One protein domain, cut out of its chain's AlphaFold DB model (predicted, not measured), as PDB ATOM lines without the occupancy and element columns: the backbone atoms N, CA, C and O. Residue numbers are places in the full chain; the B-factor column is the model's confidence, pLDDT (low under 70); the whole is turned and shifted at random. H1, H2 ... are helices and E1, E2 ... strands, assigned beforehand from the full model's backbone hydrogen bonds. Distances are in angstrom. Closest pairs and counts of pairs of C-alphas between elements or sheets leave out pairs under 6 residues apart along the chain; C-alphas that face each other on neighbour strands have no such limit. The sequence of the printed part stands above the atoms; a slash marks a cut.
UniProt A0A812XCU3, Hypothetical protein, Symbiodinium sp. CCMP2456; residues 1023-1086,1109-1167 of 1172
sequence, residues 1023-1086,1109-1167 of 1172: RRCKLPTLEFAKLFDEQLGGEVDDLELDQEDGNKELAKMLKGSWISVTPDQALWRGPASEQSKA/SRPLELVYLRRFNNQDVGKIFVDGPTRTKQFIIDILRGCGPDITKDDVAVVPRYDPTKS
ATOM      1  N   ARG A1023      12.899 -13.935  30.275       89.19
ATOM      2  CA  ARG A1023      12.266 -12.853  31.047       89.19
ATOM      3  C   ARG A1023      13.036 -11.549  30.863       89.19
ATOM      4  O   ARG A1023      14.227 -11.577  30.572       89.19
ATOM      5  N   ARG A1024      12.371 -10.416  31.050       89.44
ATOM      6  CA  ARG A1024      12.984  -9.100  31.257       89.44
ATOM      7  C   ARG A1024      13.067  -8.829  32.745       89.44
ATOM      8  O   ARG A1024      12.191  -9.254  33.481       89.44
ATOM      9  N   CYS A1025      14.094  -8.120  33.176       92.19
ATOM     10  CA  CYS A1025      14.269  -7.756  34.569       92.19
ATOM     11  C   CYS A1025      14.803  -6.329  34.666       92.19
ATOM     12  O   CYS A1025      15.862  -6.028  34.119       92.19
ATOM     13  N   LYS A1026      14.050  -5.446  35.324       92.12
ATOM     14  CA  LYS A1026      14.433  -4.040  35.546       92.12
ATOM     15  C   LYS A1026      15.389  -3.858  36.723       92.12
ATOM     16  O   LYS A1026      15.984  -2.797  36.873       92.12
ATOM     17  N   LEU A1027      15.535  -4.890  37.551       92.44
ATOM     18  CA  LEU A1027      16.423  -4.843  38.701       92.44
ATOM     19  C   LEU A1027      17.885  -4.787  38.233       92.44
ATOM     20  O   LEU A1027      18.253  -5.492  37.283       92.44
ATOM     21  N   PRO A1028      18.738  -4.005  38.912       93.56
ATOM     22  CA  PRO A1028      20.182  -4.142  38.823       93.56
ATOM     23  C   PRO A1028      20.609  -5.588  39.079       93.56
ATOM     24  O   PRO A1028      20.056  -6.270  39.938       93.56
ATOM     25  N   THR A1029      21.647  -6.044  38.386       94.12
ATOM     26  CA  THR A1029      22.112  -7.439  38.434       94.12
ATOM     27  C   THR A1029      22.352  -7.973  39.849       94.12
ATOM     28  O   THR A1029      22.008  -9.117  40.143       94.12
ATOM     29  N   LEU A1030      22.917  -7.147  40.735       94.19
ATOM     30  CA  LEU A1030      23.202  -7.523  42.122       94.19
ATOM     31  C   LEU A1030      21.920  -7.670  42.955       94.19
ATOM     32  O   LEU A1030      21.812  -8.572  43.783       94.19
ATOM     33  N   GLU A1031      20.948  -6.792  42.716       94.81
ATOM     34  CA  GLU A1031      19.646  -6.815  43.382       94.81
ATOM     35  C   GLU A1031      18.815  -8.003  42.896       94.81
ATOM     36  O   GLU A1031      18.252  -8.730  43.710       94.81
ATOM     37  N   PHE A1032      18.836  -8.276  41.587       95.75
ATOM     38  CA  PHE A1032      18.251  -9.483  41.014       95.75
ATOM     39  C   PHE A1032      18.842 -10.756  41.631       95.75
ATOM     40  O   PHE A1032      18.086 -11.630  42.047       95.75
ATOM     41  N   ALA A1033      20.173 -10.866  41.707       96.19
ATOM     42  CA  ALA A1033      20.823 -12.059  42.244       96.19
ATOM     43  C   ALA A1033      20.435 -12.309  43.709       96.19
ATOM     44  O   ALA A1033      20.110 -13.437  44.077       96.19
ATOM     45  N   LYS A1034      20.397 -11.241  44.515       95.38
ATOM     46  CA  LYS A1034      19.972 -11.296  45.915       95.38
ATOM     47  C   LYS A1034      18.509 -11.723  46.051       95.38
ATOM     48  O   LYS A1034      18.213 -12.633  46.816       95.38
ATOM     49  N   LEU A1035      17.612 -11.096  45.290       94.69
ATOM     50  CA  LEU A1035      16.183 -11.404  45.333       94.69
ATOM     51  C   LEU A1035      15.897 -12.837  44.874       94.69
ATOM     52  O   LEU A1035      15.071 -13.527  45.463       94.69
ATOM     53  N   PHE A1036      16.604 -13.298  43.844       96.19
ATOM     54  CA  PHE A1036      16.499 -14.670  43.373       96.19
ATOM     55  C   PHE A1036      16.959 -15.677  44.436       96.19
ATOM     56  O   PHE A1036      16.263 -16.666  44.636       96.19
ATOM     57  N   ASP A1037      18.071 -15.430  45.139       96.12
ATOM     58  CA  ASP A1037      18.530 -16.306  46.229       96.12
ATOM     59  C   ASP A1037      17.551 -16.331  47.408       96.12
ATOM     60  O   ASP A1037      17.300 -17.398  47.962       96.12
ATOM     61  N   GLU A1038      16.970 -15.184  47.775       93.94
ATOM     62  CA  GLU A1038      15.963 -15.098  48.840       93.94
ATOM     63  C   GLU A1038      14.707 -15.913  48.491       93.94
ATOM     64  O   GLU A1038      14.235 -16.705  49.306       93.94
ATOM     65  N   GLN A1039      14.194 -15.766  47.264       94.00
ATOM     66  CA  GLN A1039      13.006 -16.493  46.800       94.00
ATOM     67  C   GLN A1039      13.284 -17.987  46.611       94.00
ATOM     68  O   GLN A1039      12.493 -18.828  47.030       94.00
ATOM     69  N   LEU A1040      14.425 -18.336  46.013       94.75
ATOM     70  CA  LEU A1040      14.830 -19.727  45.842       94.75
ATOM     71  C   LEU A1040      15.072 -20.408  47.196       94.75
ATOM     72  O   LEU A1040      14.722 -21.572  47.340       94.75
ATOM     73  N   GLY A1041      15.659 -19.703  48.167       93.56
ATOM     74  CA  GLY A1041      15.896 -20.216  49.515       93.56
ATOM     75  C   GLY A1041      14.598 -20.594  50.223       93.56
ATOM     76  O   GLY A1041      14.477 -21.728  50.672       93.56
ATOM     77  N   GLY A1042      13.608 -19.694  50.228       92.56
ATOM     78  CA  GLY A1042      12.293 -19.977  50.817       92.56
ATOM     79  C   GLY A1042      11.607 -21.191  50.185       92.56
ATOM     80  O   GLY A1042      11.174 -22.094  50.889       92.56
ATOM     81  N   GLU A1043      11.598 -21.271  48.852       93.62
ATOM     82  CA  GLU A1043      10.980 -22.389  48.127       93.62
ATOM     83  C   GLU A1043      11.735 -23.716  48.315       93.62
ATOM     84  O   GLU A1043      11.129 -24.786  48.362       93.62
ATOM     85  N   VAL A1044      13.068 -23.681  48.422       92.94
ATOM     86  CA  VAL A1044      13.865 -24.881  48.720       92.94
ATOM     87  C   VAL A1044      13.607 -25.355  50.148       92.94
ATOM     88  O   VAL A1044      13.434 -26.558  50.336       92.94
ATOM     89  N   ASP A1045      13.536 -24.449  51.123       93.75
ATOM     90  CA  ASP A1045      13.223 -24.786  52.514       93.75
ATOM     91  C   ASP A1045      11.817 -25.405  52.627       93.75
ATOM     92  O   ASP A1045      11.651 -26.452  53.258       93.75
ATOM     93  N   ASP A1046      10.825 -24.842  51.931       92.06
ATOM     94  CA  ASP A1046       9.460 -25.380  51.877       92.06
ATOM     95  C   ASP A1046       9.416 -26.781  51.236       92.06
ATOM     96  O   ASP A1046       8.779 -27.697  51.766       92.06
ATOM     97  N   LEU A1047      10.150 -26.998  50.136       91.44
ATOM     98  CA  LEU A1047      10.266 -28.313  49.490       91.44
ATOM     99  C   LEU A1047      11.012 -29.352  50.347       91.44
ATOM    100  O   LEU A1047      10.779 -30.551  50.181       91.44
ATOM    101  N   GLU A1048      11.931 -28.933  51.224       91.25
ATOM    102  CA  GLU A1048      12.628 -29.828  52.159       91.25
ATOM    103  C   GLU A1048      11.763 -30.219  53.361       91.25
ATOM    104  O   GLU A1048      11.883 -31.346  53.862       91.25
ATOM    105  N   LEU A1049      10.896 -29.308  53.811       91.00
ATOM    106  CA  LEU A1049       9.917 -29.553  54.868       91.00
ATOM    107  C   LEU A1049       8.777 -30.466  54.402       91.00
ATOM    108  O   LEU A1049       8.219 -31.213  55.215       91.00
ATOM    109  N   ASP A1050       8.465 -30.460  53.105       90.06
ATOM    110  CA  ASP A1050       7.502 -31.382  52.517       90.06
ATOM    111  C   ASP A1050       8.002 -32.838  52.599       90.06
ATOM    112  O   ASP A1050       9.116 -33.191  52.200       90.06
ATOM    113  N   GLN A1051       7.168 -33.721  53.152       84.31
ATOM    114  CA  GLN A1051       7.514 -35.128  53.331       84.31
ATOM    115  C   GLN A1051       7.432 -35.942  52.034       84.31
ATOM    116  O   GLN A1051       7.923 -37.074  52.029       84.31
ATOM    117  N   GLU A1052       6.883 -35.397  50.943       88.69
ATOM    118  CA  GLU A1052       6.853 -36.080  49.651       88.69
ATOM    119  C   GLU A1052       8.262 -36.263  49.053       88.69
ATOM    120  O   GLU A1052       8.983 -35.305  48.760       88.69
ATOM    121  N   ASP A1053       8.647 -37.517  48.784       81.75
ATOM    122  CA  ASP A1053       9.959 -37.875  48.213       81.75
ATOM    123  C   ASP A1053      10.271 -37.126  46.903       81.75
ATOM    124  O   ASP A1053      11.424 -36.811  46.603       81.75
ATOM    125  N   GLY A1054       9.234 -36.802  46.122       84.06
ATOM    126  CA  GLY A1054       9.364 -36.042  44.882       84.06
ATOM    127  C   GLY A1054       9.794 -34.586  45.083       84.06
ATOM    128  O   GLY A1054      10.433 -34.034  44.183       84.06
ATOM    129  N   ASN A1055       9.471 -33.987  46.229       86.69
ATOM    130  CA  ASN A1055       9.757 -32.588  46.549       86.69
ATOM    131  C   ASN A1055      11.142 -32.441  47.186       86.69
ATOM    132  O   ASN A1055      11.903 -31.572  46.769       86.69
ATOM    133  N   LYS A1056      11.565 -33.404  48.011       87.25
ATOM    134  CA  LYS A1056      12.953 -33.486  48.509       87.25
ATOM    135  C   LYS A1056      13.981 -33.655  47.392       87.25
ATOM    136  O   LYS A1056      15.056 -33.058  47.431       87.25
ATOM    137  N   GLU A1057      13.678 -34.466  46.380       86.56
ATOM    138  CA  GLU A1057      14.553 -34.604  45.209       86.56
ATOM    139  C   GLU A1057      14.566 -33.329  44.358       86.56
ATOM    140  O   GLU A1057      15.622 -32.924  43.868       86.56
ATOM    141  N   LEU A1058      13.424 -32.646  44.229       87.38
ATOM    142  CA  LEU A1058      13.360 -31.352  43.554       87.38
ATOM    143  C   LEU A1058      14.189 -30.291  44.300       87.38
ATOM    144  O   LEU A1058      14.988 -29.611  43.657       87.38
ATOM    145  N   ALA A1059      14.093 -30.226  45.632       91.25
ATOM    146  CA  ALA A1059      14.903 -29.356  46.483       91.25
ATOM    147  C   ALA A1059      16.403 -29.583  46.251       91.25
ATOM    148  O   ALA A1059      17.144 -28.643  45.966       91.25
ATOM    149  N   LYS A1060      16.860 -30.845  46.238       87.94
ATOM    150  CA  LYS A1060      18.260 -31.188  45.918       87.94
ATOM    151  C   LYS A1060      18.681 -30.723  44.522       87.94
ATOM    152  O   LYS A1060      19.807 -30.260  44.349       87.94
ATOM    153  N   MET A1061      17.801 -30.832  43.524       86.81
ATOM    154  CA  MET A1061      18.089 -30.382  42.154       86.81
ATOM    155  C   MET A1061      18.151 -28.853  42.017       86.81
ATOM    156  O   MET A1061      18.782 -28.367  41.070       86.81
ATOM    157  N   LEU A1062      17.512 -28.124  42.935       91.56
ATOM    158  CA  LEU A1062      17.456 -26.664  43.000       91.56
ATOM    159  C   LEU A1062      18.588 -26.044  43.840       91.56
ATOM    160  O   LEU A1062      18.772 -24.834  43.782       91.56
ATOM    161  N   LYS A1063      19.405 -26.843  44.544       90.50
ATOM    162  CA  LYS A1063      20.596 -26.373  45.284       90.50
ATOM    163  C   LYS A1063      21.747 -25.965  44.364       90.50
ATOM    164  O   LYS A1063      22.705 -26.713  44.184       90.50
ATOM    165  N   GLY A1064      21.657 -24.795  43.752       92.25
ATOM    166  CA  GLY A1064      22.721 -24.233  42.920       92.25
ATOM    167  C   GLY A1064      23.483 -23.095  43.583       92.25
ATOM    168  O   GLY A1064      23.244 -22.735  44.731       92.25
ATOM    169  N   SER A1065      24.426 -22.538  42.836       94.31
ATOM    170  CA  SER A1065      25.198 -21.375  43.260       94.31
ATOM    171  C   SER A1065      25.463 -20.433  42.091       94.31
ATOM    172  O   SER A1065      25.476 -20.836  40.919       94.31
ATOM    173  N   TRP A1066      25.686 -19.158  42.409       95.25
ATOM    174  CA  TRP A1066      26.162 -18.184  41.436       95.25
ATOM    175  C   TRP A1066      27.598 -18.503  41.028       95.25
ATOM    176  O   TRP A1066      28.523 -18.481  41.835       95.25
ATOM    177  N   ILE A1067      27.786 -18.785  39.743       93.88
ATOM    178  CA  ILE A1067      29.094 -18.981  39.117       93.88
ATOM    179  C   ILE A1067      29.773 -17.631  38.864       93.88
ATOM    180  O   ILE A1067      30.998 -17.534  38.903       93.88
ATOM    181  N   SER A1068      28.988 -16.592  38.576       90.44
ATOM    182  CA  SER A1068      29.471 -15.229  38.361       90.44
ATOM    183  C   SER A1068      28.349 -14.235  38.640       90.44
ATOM    184  O   SER A1068      27.224 -14.460  38.201       90.44
ATOM    185  N   VAL A1069      28.659 -13.144  39.342       94.50
ATOM    186  CA  VAL A1069      27.786 -11.972  39.484       94.50
ATOM    187  C   VAL A1069      28.644 -10.733  39.248       94.50
ATOM    188  O   VAL A1069      29.644 -10.513  39.925       94.50
ATOM    189  N   THR A1070      28.266  -9.942  38.259       93.56
ATOM    190  CA  THR A1070      28.905  -8.689  37.844       93.56
ATOM    191  C   THR A1070      27.821  -7.618  37.696       93.56
ATOM    192  O   THR A1070      26.639  -7.961  37.700       93.56
ATOM    193  N   PRO A1071      28.158  -6.326  37.540       91.19
ATOM    194  CA  PRO A1071      27.152  -5.290  37.297       91.19
ATOM    195  C   PRO A1071      26.260  -5.548  36.074       91.19
ATOM    196  O   PRO A1071      25.107  -5.115  36.078       91.19
ATOM    197  N   ASP A1072      26.747  -6.304  35.085       90.56
ATOM    198  CA  ASP A1072      26.067  -6.526  33.802       90.56
ATOM    199  C   ASP A1072      25.594  -7.969  33.579       90.56
ATOM    200  O   ASP A1072      24.860  -8.242  32.634       90.56
ATOM    201  N   GLN A1073      25.992  -8.919  34.425       93.00
ATOM    202  CA  GLN A1073      25.605 -10.321  34.274       93.00
ATOM    203  C   GLN A1073      25.583 -11.073  35.601       93.00
ATOM    204  O   GLN A1073      26.502 -10.935  36.404       93.00
ATOM    205  N   ALA A1074      24.594 -11.950  35.773       94.38
ATOM    206  CA  ALA A1074      24.598 -12.971  36.813       94.38
ATOM    207  C   ALA A1074      24.354 -14.357  36.194       94.38
ATOM    208  O   ALA A1074      23.467 -14.526  35.361       94.38
ATOM    209  N   LEU A1075      25.150 -15.355  36.569       94.75
ATOM    210  CA  LEU A1075      25.036 -16.740  36.110       94.75
ATOM    211  C   LEU A1075      24.885 -17.664  37.315       94.75
ATOM    212  O   LEU A1075      25.839 -17.835  38.069       94.75
ATOM    213  N   TRP A1076      23.726 -18.291  37.453       96.75
ATOM    214  CA  TRP A1076      23.432 -19.290  38.474       96.75
ATOM    215  C   TRP A1076      23.378 -20.684  37.850       96.75
ATOM    216  O   TRP A1076      22.865 -20.860  36.740       96.75
ATOM    217  N   ARG A1077      23.918 -21.691  38.543       93.19
ATOM    218  CA  ARG A1077      23.947 -23.073  38.051       93.19
ATOM    219  C   ARG A1077      23.617 -24.068  39.162       93.19
ATOM    220  O   ARG A1077      24.242 -24.058  40.219       93.19
ATOM    221  N   GLY A1078      22.690 -24.978  38.869       91.19
ATOM    222  CA  GLY A1078      22.353 -26.128  39.706       91.19
ATOM    223  C   GLY A1078      23.393 -27.262  39.633       91.19
ATOM    224  O   GLY A1078      24.193 -27.334  38.694       91.19
ATOM    225  N   PRO A1079      23.387 -28.201  40.592       84.44
ATOM    226  CA  PRO A1079      24.406 -29.230  40.714       84.44
ATOM    227  C   PRO A1079      24.172 -30.322  39.663       84.44
ATOM    228  O   PRO A1079      23.247 -31.130  39.759       84.44
ATOM    229  N   ALA A1080      25.041 -30.370  38.648       73.50
ATOM    230  CA  ALA A1080      24.942 -31.333  37.546       73.50
ATOM    231  C   ALA A1080      24.928 -32.796  38.034       73.50
ATOM    232  O   ALA A1080      24.250 -33.643  37.454       73.50
ATOM    233  N   SER A1081      25.648 -33.088  39.123       70.94
ATOM    234  CA  SER A1081      25.716 -34.417  39.732       70.94
ATOM    235  C   SER A1081      24.364 -34.880  40.267       70.94
ATOM    236  O   SER A1081      23.955 -35.996  39.960       70.94
ATOM    237  N   GLU A1082      23.632 -34.036  40.992       70.81
ATOM    238  CA  GLU A1082      22.325 -34.405  41.555       70.81
ATOM    239  C   GLU A1082      21.261 -34.518  40.455       70.81
ATOM    240  O   GLU A1082      20.470 -35.459  40.434       70.81
ATOM    241  N   GLN A1083      21.330 -33.662  39.434       66.88
ATOM    242  CA  GLN A1083      20.407 -33.710  38.293       66.88
ATOM    243  C   GLN A1083      20.647 -34.897  37.347       66.88
ATOM    244  O   GLN A1083      19.753 -35.288  36.592       66.88
ATOM    245  N   SER A1084      21.847 -35.483  37.377       60.28
ATOM    246  CA  SER A1084      22.177 -36.709  36.641       60.28
ATOM    247  C   SER A1084      21.745 -37.987  37.375       60.28
ATOM    248  O   SER A1084      21.474 -39.003  36.729       60.28
ATOM    249  N   LYS A1085      21.643 -37.933  38.714       62.78
ATOM    250  CA  LYS A1085      21.244 -39.060  39.573       62.78
ATOM    251  C   LYS A1085      19.731 -39.289  39.600       62.78
ATOM    252  O   LYS A1085      19.316 -40.431  39.781       62.78
ATOM    253  N   ALA A1086      18.922 -38.260  39.341       56.38
ATOM    254  CA  ALA A1086      17.452 -38.293  39.360       56.38
ATOM    255  C   ALA A1086      16.790 -39.101  38.209       56.38
ATOM    256  O   ALA A1086      15.790 -38.685  37.616       56.38
ATOM    257  N   SER A1109      22.017 -35.445  31.277       55.97
ATOM    258  CA  SER A1109      21.102 -34.315  31.425       55.97
ATOM    259  C   SER A1109      21.924 -33.036  31.613       55.97
ATOM    260  O   SER A1109      22.915 -33.025  32.343       55.97
ATOM    261  N   ARG A1110      21.554 -31.961  30.906       73.12
ATOM    262  CA  ARG A1110      22.188 -30.645  31.082       73.12
ATOM    263  C   ARG A1110      21.849 -30.097  32.477       73.12
ATOM    264  O   ARG A1110      20.709 -30.302  32.901       73.12
ATOM    265  N   PRO A1111      22.788 -29.416  33.161       81.81
ATOM    266  CA  PRO A1111      22.489 -28.751  34.421       81.81
ATOM    267  C   PRO A1111      21.451 -27.637  34.220       81.81
ATOM    268  O   PRO A1111      21.388 -27.029  33.153       81.81
ATOM    269  N   LEU A1112      20.652 -27.377  35.251       90.44
ATOM    270  CA  LEU A1112      19.790 -26.202  35.360       90.44
ATOM    271  C   LEU A1112      20.662 -24.949  35.432       90.44
ATOM    272  O   LEU A1112      21.535 -24.854  36.295       90.44
ATOM    273  N   GLU A1113      20.428 -24.005  34.536       93.44
ATOM    274  CA  GLU A1113      21.183 -22.768  34.415       93.44
ATOM    275  C   GLU A1113      20.227 -21.586  34.291       93.44
ATOM    276  O   GLU A1113      19.239 -21.639  33.554       93.44
ATOM    277  N   LEU A1114      20.555 -20.512  35.001       95.12
ATOM    278  CA  LEU A1114      19.883 -19.230  34.906       95.12
ATOM    279  C   LEU A1114      20.921 -18.152  34.593       95.12
ATOM    280  O   LEU A1114      21.924 -18.019  35.291       95.12
ATOM    281  N   VAL A1115      20.692 -17.397  33.521       94.62
ATOM    282  CA  VAL A1115      21.599 -16.341  33.056       94.62
ATOM    283  C   VAL A1115      20.848 -15.025  32.991       94.62
ATOM    284  O   VAL A1115      19.945 -14.890  32.178       94.62
ATOM    285  N   TYR A1116      21.236 -14.050  33.800       94.38
ATOM    286  CA  TYR A1116      20.827 -12.657  33.670       94.38
ATOM    287  C   TYR A1116      21.882 -11.886  32.871       94.38
ATOM    288  O   TYR A1116      23.063 -11.977  33.190       94.38
ATOM    289  N   LEU A1117      21.464 -11.109  31.871       91.56
ATOM    290  CA  LEU A1117      22.308 -10.239  31.045       91.56
ATOM    291  C   LEU A1117      21.704  -8.833  30.960       91.56
ATOM    292  O   LEU A1117      20.630  -8.657  30.380       91.56
ATOM    293  N   ARG A1118      22.403  -7.817  31.464       88.25
ATOM    294  CA  ARG A1118      22.074  -6.402  31.263       88.25
ATOM    295  C   ARG A1118      22.592  -5.953  29.895       88.25
ATOM    296  O   ARG A1118      23.721  -6.254  29.516       88.25
ATOM    297  N   ARG A1119      21.765  -5.269  29.098       79.94
ATOM    298  CA  ARG A1119      22.184  -4.762  27.777       79.94
ATOM    299  C   ARG A1119      23.106  -3.546  27.931       79.94
ATOM    300  O   ARG A1119      22.767  -2.614  28.644       79.94
ATOM    301  N   PHE A1120      24.184  -3.504  27.147       52.00
ATOM    302  CA  PHE A1120      25.190  -2.427  27.154       52.00
ATOM    303  C   PHE A1120      24.746  -1.076  26.534       52.00
ATOM    304  O   PHE A1120      25.526  -0.131  26.537       52.00
ATOM    305  N   ASN A1121      23.510  -0.940  26.032       50.91
ATOM    306  CA  ASN A1121      23.067   0.243  25.270       50.91
ATOM    307  C   ASN A1121      21.950   1.048  25.973       50.91
ATOM    308  O   ASN A1121      20.859   1.178  25.423       50.91
ATOM    309  N   ASN A1122      22.212   1.593  27.169       51.12
ATOM    310  CA  ASN A1122      21.351   2.577  27.867       51.12
ATOM    311  C   ASN A1122      19.868   2.186  28.078       51.12
ATOM    312  O   ASN A1122      19.010   3.055  28.213       51.12
ATOM    313  N   GLN A1123      19.540   0.894  28.128       60.09
ATOM    314  CA  GLN A1123      18.213   0.434  28.546       60.09
ATOM    315  C   GLN A1123      18.331  -0.208  29.929       60.09
ATOM    316  O   GLN A1123      19.057  -1.189  30.086       60.09
ATOM    317  N   ASP A1124      17.591   0.308  30.915       73.81
ATOM    318  CA  ASP A1124      17.531  -0.194  32.302       73.81
ATOM    319  C   ASP A1124      16.824  -1.558  32.442       73.81
ATOM    320  O   ASP A1124      16.181  -1.852  33.443       73.81
ATOM    321  N   VAL A1125      16.905  -2.415  31.422       84.44
ATOM    322  CA  VAL A1125      16.206  -3.700  31.379       84.44
ATOM    323  C   VAL A1125      17.177  -4.802  30.964       84.44
ATOM    324  O   VAL A1125      17.630  -4.861  29.818       84.44
ATOM    325  N   GLY A1126      17.491  -5.693  31.903       89.00
ATOM    326  CA  GLY A1126      18.209  -6.939  31.659       89.00
ATOM    327  C   GLY A1126      17.301  -8.058  31.152       89.00
ATOM    328  O   GLY A1126      16.073  -7.952  31.170       89.00
ATOM    329  N   LYS A1127      17.905  -9.146  30.670       92.81
ATOM    330  CA  LYS A1127      17.223 -10.358  30.198       92.81
ATOM    331  C   LYS A1127      17.666 -11.572  30.999       92.81
ATOM    332  O   LYS A1127      18.862 -11.773  31.165       92.81
ATOM    333  N   ILE A1128      16.721 -12.401  31.428       93.12
ATOM    334  CA  ILE A1128      16.966 -13.658  32.138       93.12
ATOM    335  C   ILE A1128      16.652 -14.827  31.208       93.12
ATOM    336  O   ILE A1128      15.578 -14.876  30.614       93.12
ATOM    337  N   PHE A1129      17.562 -15.787  31.116       93.38
ATOM    338  CA  PHE A1129      17.427 -17.026  30.360       93.38
ATOM    339  C   PHE A1129      17.447 -18.204  31.325       93.38
ATOM    340  O   PHE A1129      18.358 -18.290  32.143       93.38
ATOM    341  N   VAL A1130      16.486 -19.122  31.202       93.12
ATOM    342  CA  VAL A1130      16.447 -20.361  31.997       93.12
ATOM    343  C   VAL A1130      16.580 -21.574  31.073       93.12
ATOM    344  O   VAL A1130      15.773 -21.762  30.160       93.12
ATOM    345  N   ASP A1131      17.579 -22.423  31.300       90.00
ATOM    346  CA  ASP A1131      17.746 -23.698  30.590       90.00
ATOM    347  C   ASP A1131      17.943 -24.848  31.585       90.00
ATOM    348  O   ASP A1131      18.417 -24.645  32.695       90.00
ATOM    349  N   GLY A1132      17.537 -26.060  31.214       89.25
ATOM    350  CA  GLY A1132      17.610 -27.230  32.091       89.25
ATOM    351  C   GLY A1132      16.474 -28.239  31.885       89.25
ATOM    352  O   GLY A1132      15.643 -28.081  30.981       89.25
ATOM    353  N   PRO A1133      16.419 -29.300  32.714       86.81
ATOM    354  CA  PRO A1133      15.338 -30.285  32.689       86.81
ATOM    355  C   PRO A1133      13.958 -29.627  32.840       86.81
ATOM    356  O   PRO A1133      13.791 -28.701  33.625       86.81
ATOM    357  N   THR A1134      12.944 -30.107  32.109       80.94
ATOM    358  CA  THR A1134      11.628 -29.437  32.013       80.94
ATOM    359  C   THR A1134      10.990 -29.127  33.371       80.94
ATOM    360  O   THR A1134      10.460 -28.034  33.538       80.94
ATOM    361  N   ARG A1135      11.071 -30.054  34.339       83.44
ATOM    362  CA  ARG A1135      10.464 -29.901  35.673       83.44
ATOM    363  C   ARG A1135      11.145 -28.804  36.500       83.44
ATOM    364  O   ARG A1135      10.466 -27.916  36.992       83.44
ATOM    365  N   THR A1136      12.474 -28.826  36.600       86.81
ATOM    366  CA  THR A1136      13.234 -27.811  37.350       86.81
ATOM    367  C   THR A1136      13.211 -26.452  36.662       86.81
ATOM    368  O   THR A1136      13.109 -25.425  37.319       86.81
ATOM    369  N   LYS A1137      13.238 -26.436  35.327       90.88
ATOM    370  CA  LYS A1137      13.122 -25.213  34.531       90.88
ATOM    371  C   LYS A1137      11.790 -24.499  34.756       90.88
ATOM    372  O   LYS A1137      11.781 -23.279  34.876       90.88
ATOM    373  N   GLN A1138      10.681 -25.243  34.799       86.81
ATOM    374  CA  GLN A1138       9.370 -24.659  35.084       86.81
ATOM    375  C   GLN A1138       9.318 -24.088  36.506       86.81
ATOM    376  O   GLN A1138       8.864 -22.965  36.682       86.81
ATOM    377  N   PHE A1139       9.895 -24.796  37.479       91.75
ATOM    378  CA  PHE A1139       9.958 -24.334  38.865       91.75
ATOM    379  C   PHE A1139      10.742 -23.018  39.020       91.75
ATOM    380  O   PHE A1139      10.256 -22.067  39.619       91.75
ATOM    381  N   ILE A1140      11.913 -22.900  38.380       93.69
ATOM    382  CA  ILE A1140      12.688 -21.643  38.358       93.69
ATOM    383  C   ILE A1140      11.914 -20.511  37.676       93.69
ATOM    384  O   ILE A1140      11.993 -19.360  38.095       93.69
ATOM    385  N   ILE A1141      11.153 -20.819  36.623       91.31
ATOM    386  CA  ILE A1141      10.274 -19.842  35.978       91.31
ATOM    387  C   ILE A1141       9.208 -19.325  36.953       91.31
ATOM    388  O   ILE A1141       8.880 -18.142  36.884       91.31
ATOM    389  N   ASP A1142       8.678 -20.181  37.821       88.69
ATOM    390  CA  ASP A1142       7.657 -19.809  38.798       88.69
ATOM    391  C   ASP A1142       8.262 -18.987  39.952       88.69
ATOM    392  O   ASP A1142       7.715 -17.935  40.279       88.69
ATOM    393  N   ILE A1143       9.466 -19.329  40.429       91.69
ATOM    394  CA  ILE A1143      10.250 -18.496  41.370       91.69
ATOM    395  C   ILE A1143      10.485 -17.090  40.807       91.69
ATOM    396  O   ILE A1143      10.307 -16.081  41.492       91.69
ATOM    397  N   LEU A1144      10.844 -16.996  39.524       91.94
ATOM    398  CA  LEU A1144      11.055 -15.709  38.862       91.94
ATOM    399  C   LEU A1144       9.781 -14.858  38.777       91.94
ATOM    400  O   LEU A1144       9.893 -13.641  38.668       91.94
ATOM    401  N   ARG A1145       8.585 -15.462  38.836       86.62
ATOM    402  CA  ARG A1145       7.318 -14.718  38.956       86.62
ATOM    403  C   ARG A1145       7.106 -14.188  40.378       86.62
ATOM    404  O   ARG A1145       6.497 -13.134  40.529       86.62
ATOM    405  N   GLY A1146       7.616 -14.890  41.391       85.94
ATOM    406  CA  GLY A1146       7.597 -14.471  42.798       85.94
ATOM    407  C   GLY A1146       8.542 -13.305  43.115       85.94
ATOM    408  O   GLY A1146       8.283 -12.532  44.031       85.94
ATOM    409  N   CYS A1147       9.571 -13.089  42.291       87.25
ATOM    410  CA  CYS A1147      10.540 -11.989  42.407       87.25
ATOM    411  C   CYS A1147       9.970 -10.580  42.088       87.25
ATOM    412  O   CYS A1147      10.730  -9.638  41.874       87.25
ATOM    413  N   GLY A1148       8.648 -10.403  42.033       87.44
ATOM    414  CA  GLY A1148       8.001  -9.093  41.913       87.44
ATOM    415  C   GLY A1148       7.785  -8.568  40.480       87.44
ATOM    416  O   GLY A1148       8.160  -9.204  39.494       87.44
ATOM    417  N   PRO A1149       7.146  -7.386  40.345       86.06
ATOM    418  CA  PRO A1149       6.667  -6.845  39.065       86.06
ATOM    419  C   PRO A1149       7.784  -6.384  38.115       86.06
ATOM    420  O   PRO A1149       7.528  -6.123  36.938       86.06
ATOM    421  N   ASP A1150       9.015  -6.279  38.610       87.75
ATOM    422  CA  ASP A1150      10.177  -5.876  37.821       87.75
ATOM    423  C   ASP A1150      10.736  -7.001  36.951       87.75
ATOM    424  O   ASP A1150      11.566  -6.727  36.078       87.75
ATOM    425  N   ILE A1151      10.266  -8.241  37.142       88.31
ATOM    426  CA  ILE A1151      10.558  -9.378  36.271       88.31
ATOM    427  C   ILE A1151       9.334  -9.697  35.413       88.31
ATOM    428  O   ILE A1151       8.363 -10.297  35.867       88.31
ATOM    429  N   THR A1152       9.381  -9.328  34.135       85.44
ATOM    430  CA  THR A1152       8.291  -9.566  33.177       85.44
ATOM    431  C   THR A1152       8.702 -10.588  32.122       85.44
ATOM    432  O   THR A1152       9.862 -10.987  32.030       85.44
ATOM    433  N   LYS A1153       7.774 -11.056  31.286       80.88
ATOM    434  CA  LYS A1153       8.142 -11.844  30.098       80.88
ATOM    435  C   LYS A1153       8.900 -10.959  29.090       80.88
ATOM    436  O   LYS A1153       8.856  -9.730  29.179       80.88
ATOM    437  N   ASP A1154       9.729 -11.579  28.241       73.50
ATOM    438  CA  ASP A1154      10.394 -10.878  27.131       73.50
ATOM    439  C   ASP A1154       9.679 -11.160  25.809       73.50
ATOM    440  O   ASP A1154      10.007 -12.098  25.080       73.50
ATOM    441  N   ASP A1155       8.736 -10.283  25.509       47.78
ATOM    442  CA  ASP A1155       7.766 -10.349  24.411       47.78
ATOM    443  C   ASP A1155       8.426 -10.246  23.016       47.78
ATOM    444  O   ASP A1155       7.860 -10.617  21.990       47.78
ATOM    445  N   VAL A1156       9.692  -9.802  22.965       46.03
ATOM    446  CA  VAL A1156      10.448  -9.540  21.721       46.03
ATOM    447  C   VAL A1156      11.563 -10.578  21.491       46.03
ATOM    448  O   VAL A1156      12.331 -10.492  20.530       46.03
ATOM    449  N   ALA A1157      11.711 -11.576  22.367       47.34
ATOM    450  CA  ALA A1157      12.807 -12.538  22.279       47.34
ATOM    451  C   ALA A1157      12.585 -13.606  21.187       47.34
ATOM    452  O   ALA A1157      11.994 -14.656  21.431       47.34
ATOM    453  N   VAL A1158      13.172 -13.401  20.004       39.06
ATOM    454  CA  VAL A1158      13.555 -14.505  19.106       39.06
ATOM    455  C   VAL A1158      14.885 -15.057  19.616       39.06
ATOM    456  O   VAL A1158      15.819 -14.290  19.830       39.06
ATOM    457  N   VAL A1159      14.984 -16.367  19.851       36.97
ATOM    458  CA  VAL A1159      16.216 -17.009  20.346       36.97
ATOM    459  C   VAL A1159      17.368 -16.739  19.359       36.97
ATOM    460  O   VAL A1159      17.354 -17.324  18.272       36.97
ATOM    461  N   PRO A1160      18.416 -15.952  19.693       34.78
ATOM    462  CA  PRO A1160      19.708 -16.208  19.069       34.78
ATOM    463  C   PRO A1160      20.108 -17.617  19.514       34.78
ATOM    464  O   PRO A1160      19.843 -17.964  20.661       34.78
ATOM    465  N   ARG A1161      20.695 -18.457  18.648       34.22
ATOM    466  CA  ARG A1161      21.182 -19.806  19.022       34.22
ATOM    467  C   ARG A1161      22.195 -19.715  20.178       34.22
ATOM    468  O   ARG A1161      23.403 -19.730  19.956       34.22
ATOM    469  N   TYR A1162      21.689 -19.628  21.400       37.03
ATOM    470  CA  TYR A1162      22.435 -19.470  22.630       37.03
ATOM    471  C   TYR A1162      22.635 -20.872  23.193       37.03
ATOM    472  O   TYR A1162      21.682 -21.550  23.570       37.03
ATOM    473  N   ASP A1163      23.876 -21.347  23.149       38.28
ATOM    474  CA  ASP A1163      24.296 -22.535  23.881       38.28
ATOM    475  C   ASP A1163      25.114 -22.027  25.074       38.28
ATOM    476  O   ASP A1163      26.209 -21.505  24.850       38.28
ATOM    477  N   PRO A1164      24.618 -22.129  26.317       38.75
ATOM    478  CA  PRO A1164      25.313 -21.590  27.486       38.75
ATOM    479  C   PRO A1164      26.673 -22.263  27.760       38.75
ATOM    480  O   PRO A1164      27.501 -21.710  28.482       38.75
ATOM    481  N   THR A1165      27.006 -23.377  27.087       37.31
ATOM    482  CA  THR A1165      28.378 -23.932  27.090       37.31
ATOM    483  C   THR A1165      29.403 -23.069  26.335       37.31
ATOM    484  O   THR A1165      30.615 -23.280  26.472       37.31
ATOM    485  N   LYS A1166      28.946 -22.083  25.549       37.47
ATOM    486  CA  LYS A1166      29.790 -21.116  24.831       37.47
ATOM    487  C   LYS A1166      30.108 -19.854  25.633       37.47
ATOM    488  O   LYS A1166      31.032 -19.141  25.257       37.47
ATOM    489  N   SER A1167      29.445 -19.627  26.765       35.59
ATOM    490  CA  SER A1167      29.658 -18.466  27.635       35.59
ATOM    491  C   SER A1167      30.854 -18.686  28.573       35.59
ATOM    492  O   SER A1167      30.709 -18.907  29.772       35.59
TER     493      SER A1167
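This is residues 1023 to 1086 and 1109 to 1167 of the 1172 residues of the protein "Hypothetical protein" of Symbiodinium sp. CCMP2456 (UniProt A0A812XCU3). A twisted sheet of six strands has two helices over one face: long H1, which reaches past the sheet, and H4, which runs along E5 and crosses H1 steeply. Beyond the sheet, H2 folds back on H1 as a helical hairpin, and short H3 is beside H2; no named helix is on the sheet's other face. The printed part has 123 residues, with four named helices and six named strands in the order E1 H1 H2 E2 E3 H3 E4 E5 H4 E6, a mixed class. The antiparallel sheet runs E2 E3 E4 E5 E1 E6. The whole is compact, with a radius of gyration of the C-alphas of 14.4 A, yet elongated, spanning 47 by 29 by 25 A.

Strand E1, residues 1023 to 1025, is an inner strand of the sheet. Helix H1, residues 1029 to 1049, is on the sheet at a height of 5.5 A and lies over none of its strands, only just, with 2 C-alphas falling on E4, residues 1113 to 1118. Helix H2, residues 1053 to 1062, touches residues 1040 to 1048 of H1 alone, at a shallow tilt of 19 degrees, opposite ways; the closest C-alphas, of Val 1044 and Ala 1059, are 5.1 A apart. Edge strand E2, residues 1065 to 1069, forms a hairpin with E3, residues 1073 to 1077, where N 1067 and O 1075 are 2.7 A apart. H3, residues 1080 to 1085, only just touches H2, with 3 pairs of C-alphas within 8 A, the closest being Met 1061 and Gln 1083 at 5.6 A. E3 and E4 are antiparallel neighbours, with N 1076 and O 1114 2.8 A apart. E4 and E5, residues 1126 to 1131, form another hairpin, with N 1115 and O 1129 2.9 A apart. E5 is also the antiparallel neighbour of E1, with N 1025 and O 1126 2.8 A apart. H4, residues 1134 to 1146, is on the same face as H1, which gives two layers, helices over a sheet; its height is 8.7 A, it lies over E5, and on the local plane the two stand at 0 degrees. With its residues 1143 to 1146 alone H4 touches residues 1036 to 1043 of H1, at a steep tilt of 63 degrees; the closest C-alphas, of Gln 1039 and Ile 1143, are 6.4 A apart. Edge strand E6, residues 1151 to 1153, is antiparallel to E1, with N 1024 and O 1152 2.8 A apart. E5, H4 and E6 form a split strand-helix-strand unit, two strands running the same way with E1 between them, and its crossover is right-handed. In H1, H2, H3 and H4 every O i to N i+4 pair is within hydrogen-bond range.

E1 begins at C-alpha 1023, (12.266, -12.853, 31.047). H1 measures 30.1 A from first to last C-alpha and ends at C-alpha 1049, (9.917, -29.553, 54.868). H2 measures 14.5 A, E3 13.4 A, E4 16.7 A, E5 16.8 A and H4 18.9 A. E6 ends at C-alpha 1153, (8.142, -11.844, 30.098).

The C-alphas farthest apart, of Gln 1051 and Asn 1121, are 47.8 A apart. Residues 1087 to 1108 are not printed, and C-alphas 1086 and 1109 are 9.6 A apart across the cut. Of the links printed whole, E4 to E5 is short and the others are tight. Residues 1154 to 1167 hold no named element. Mean pLDDT of the printed part is 81.8; it is under 70 at residues 1083 to 1086, 1109, 1120 to 1123 and 1155 to 1167.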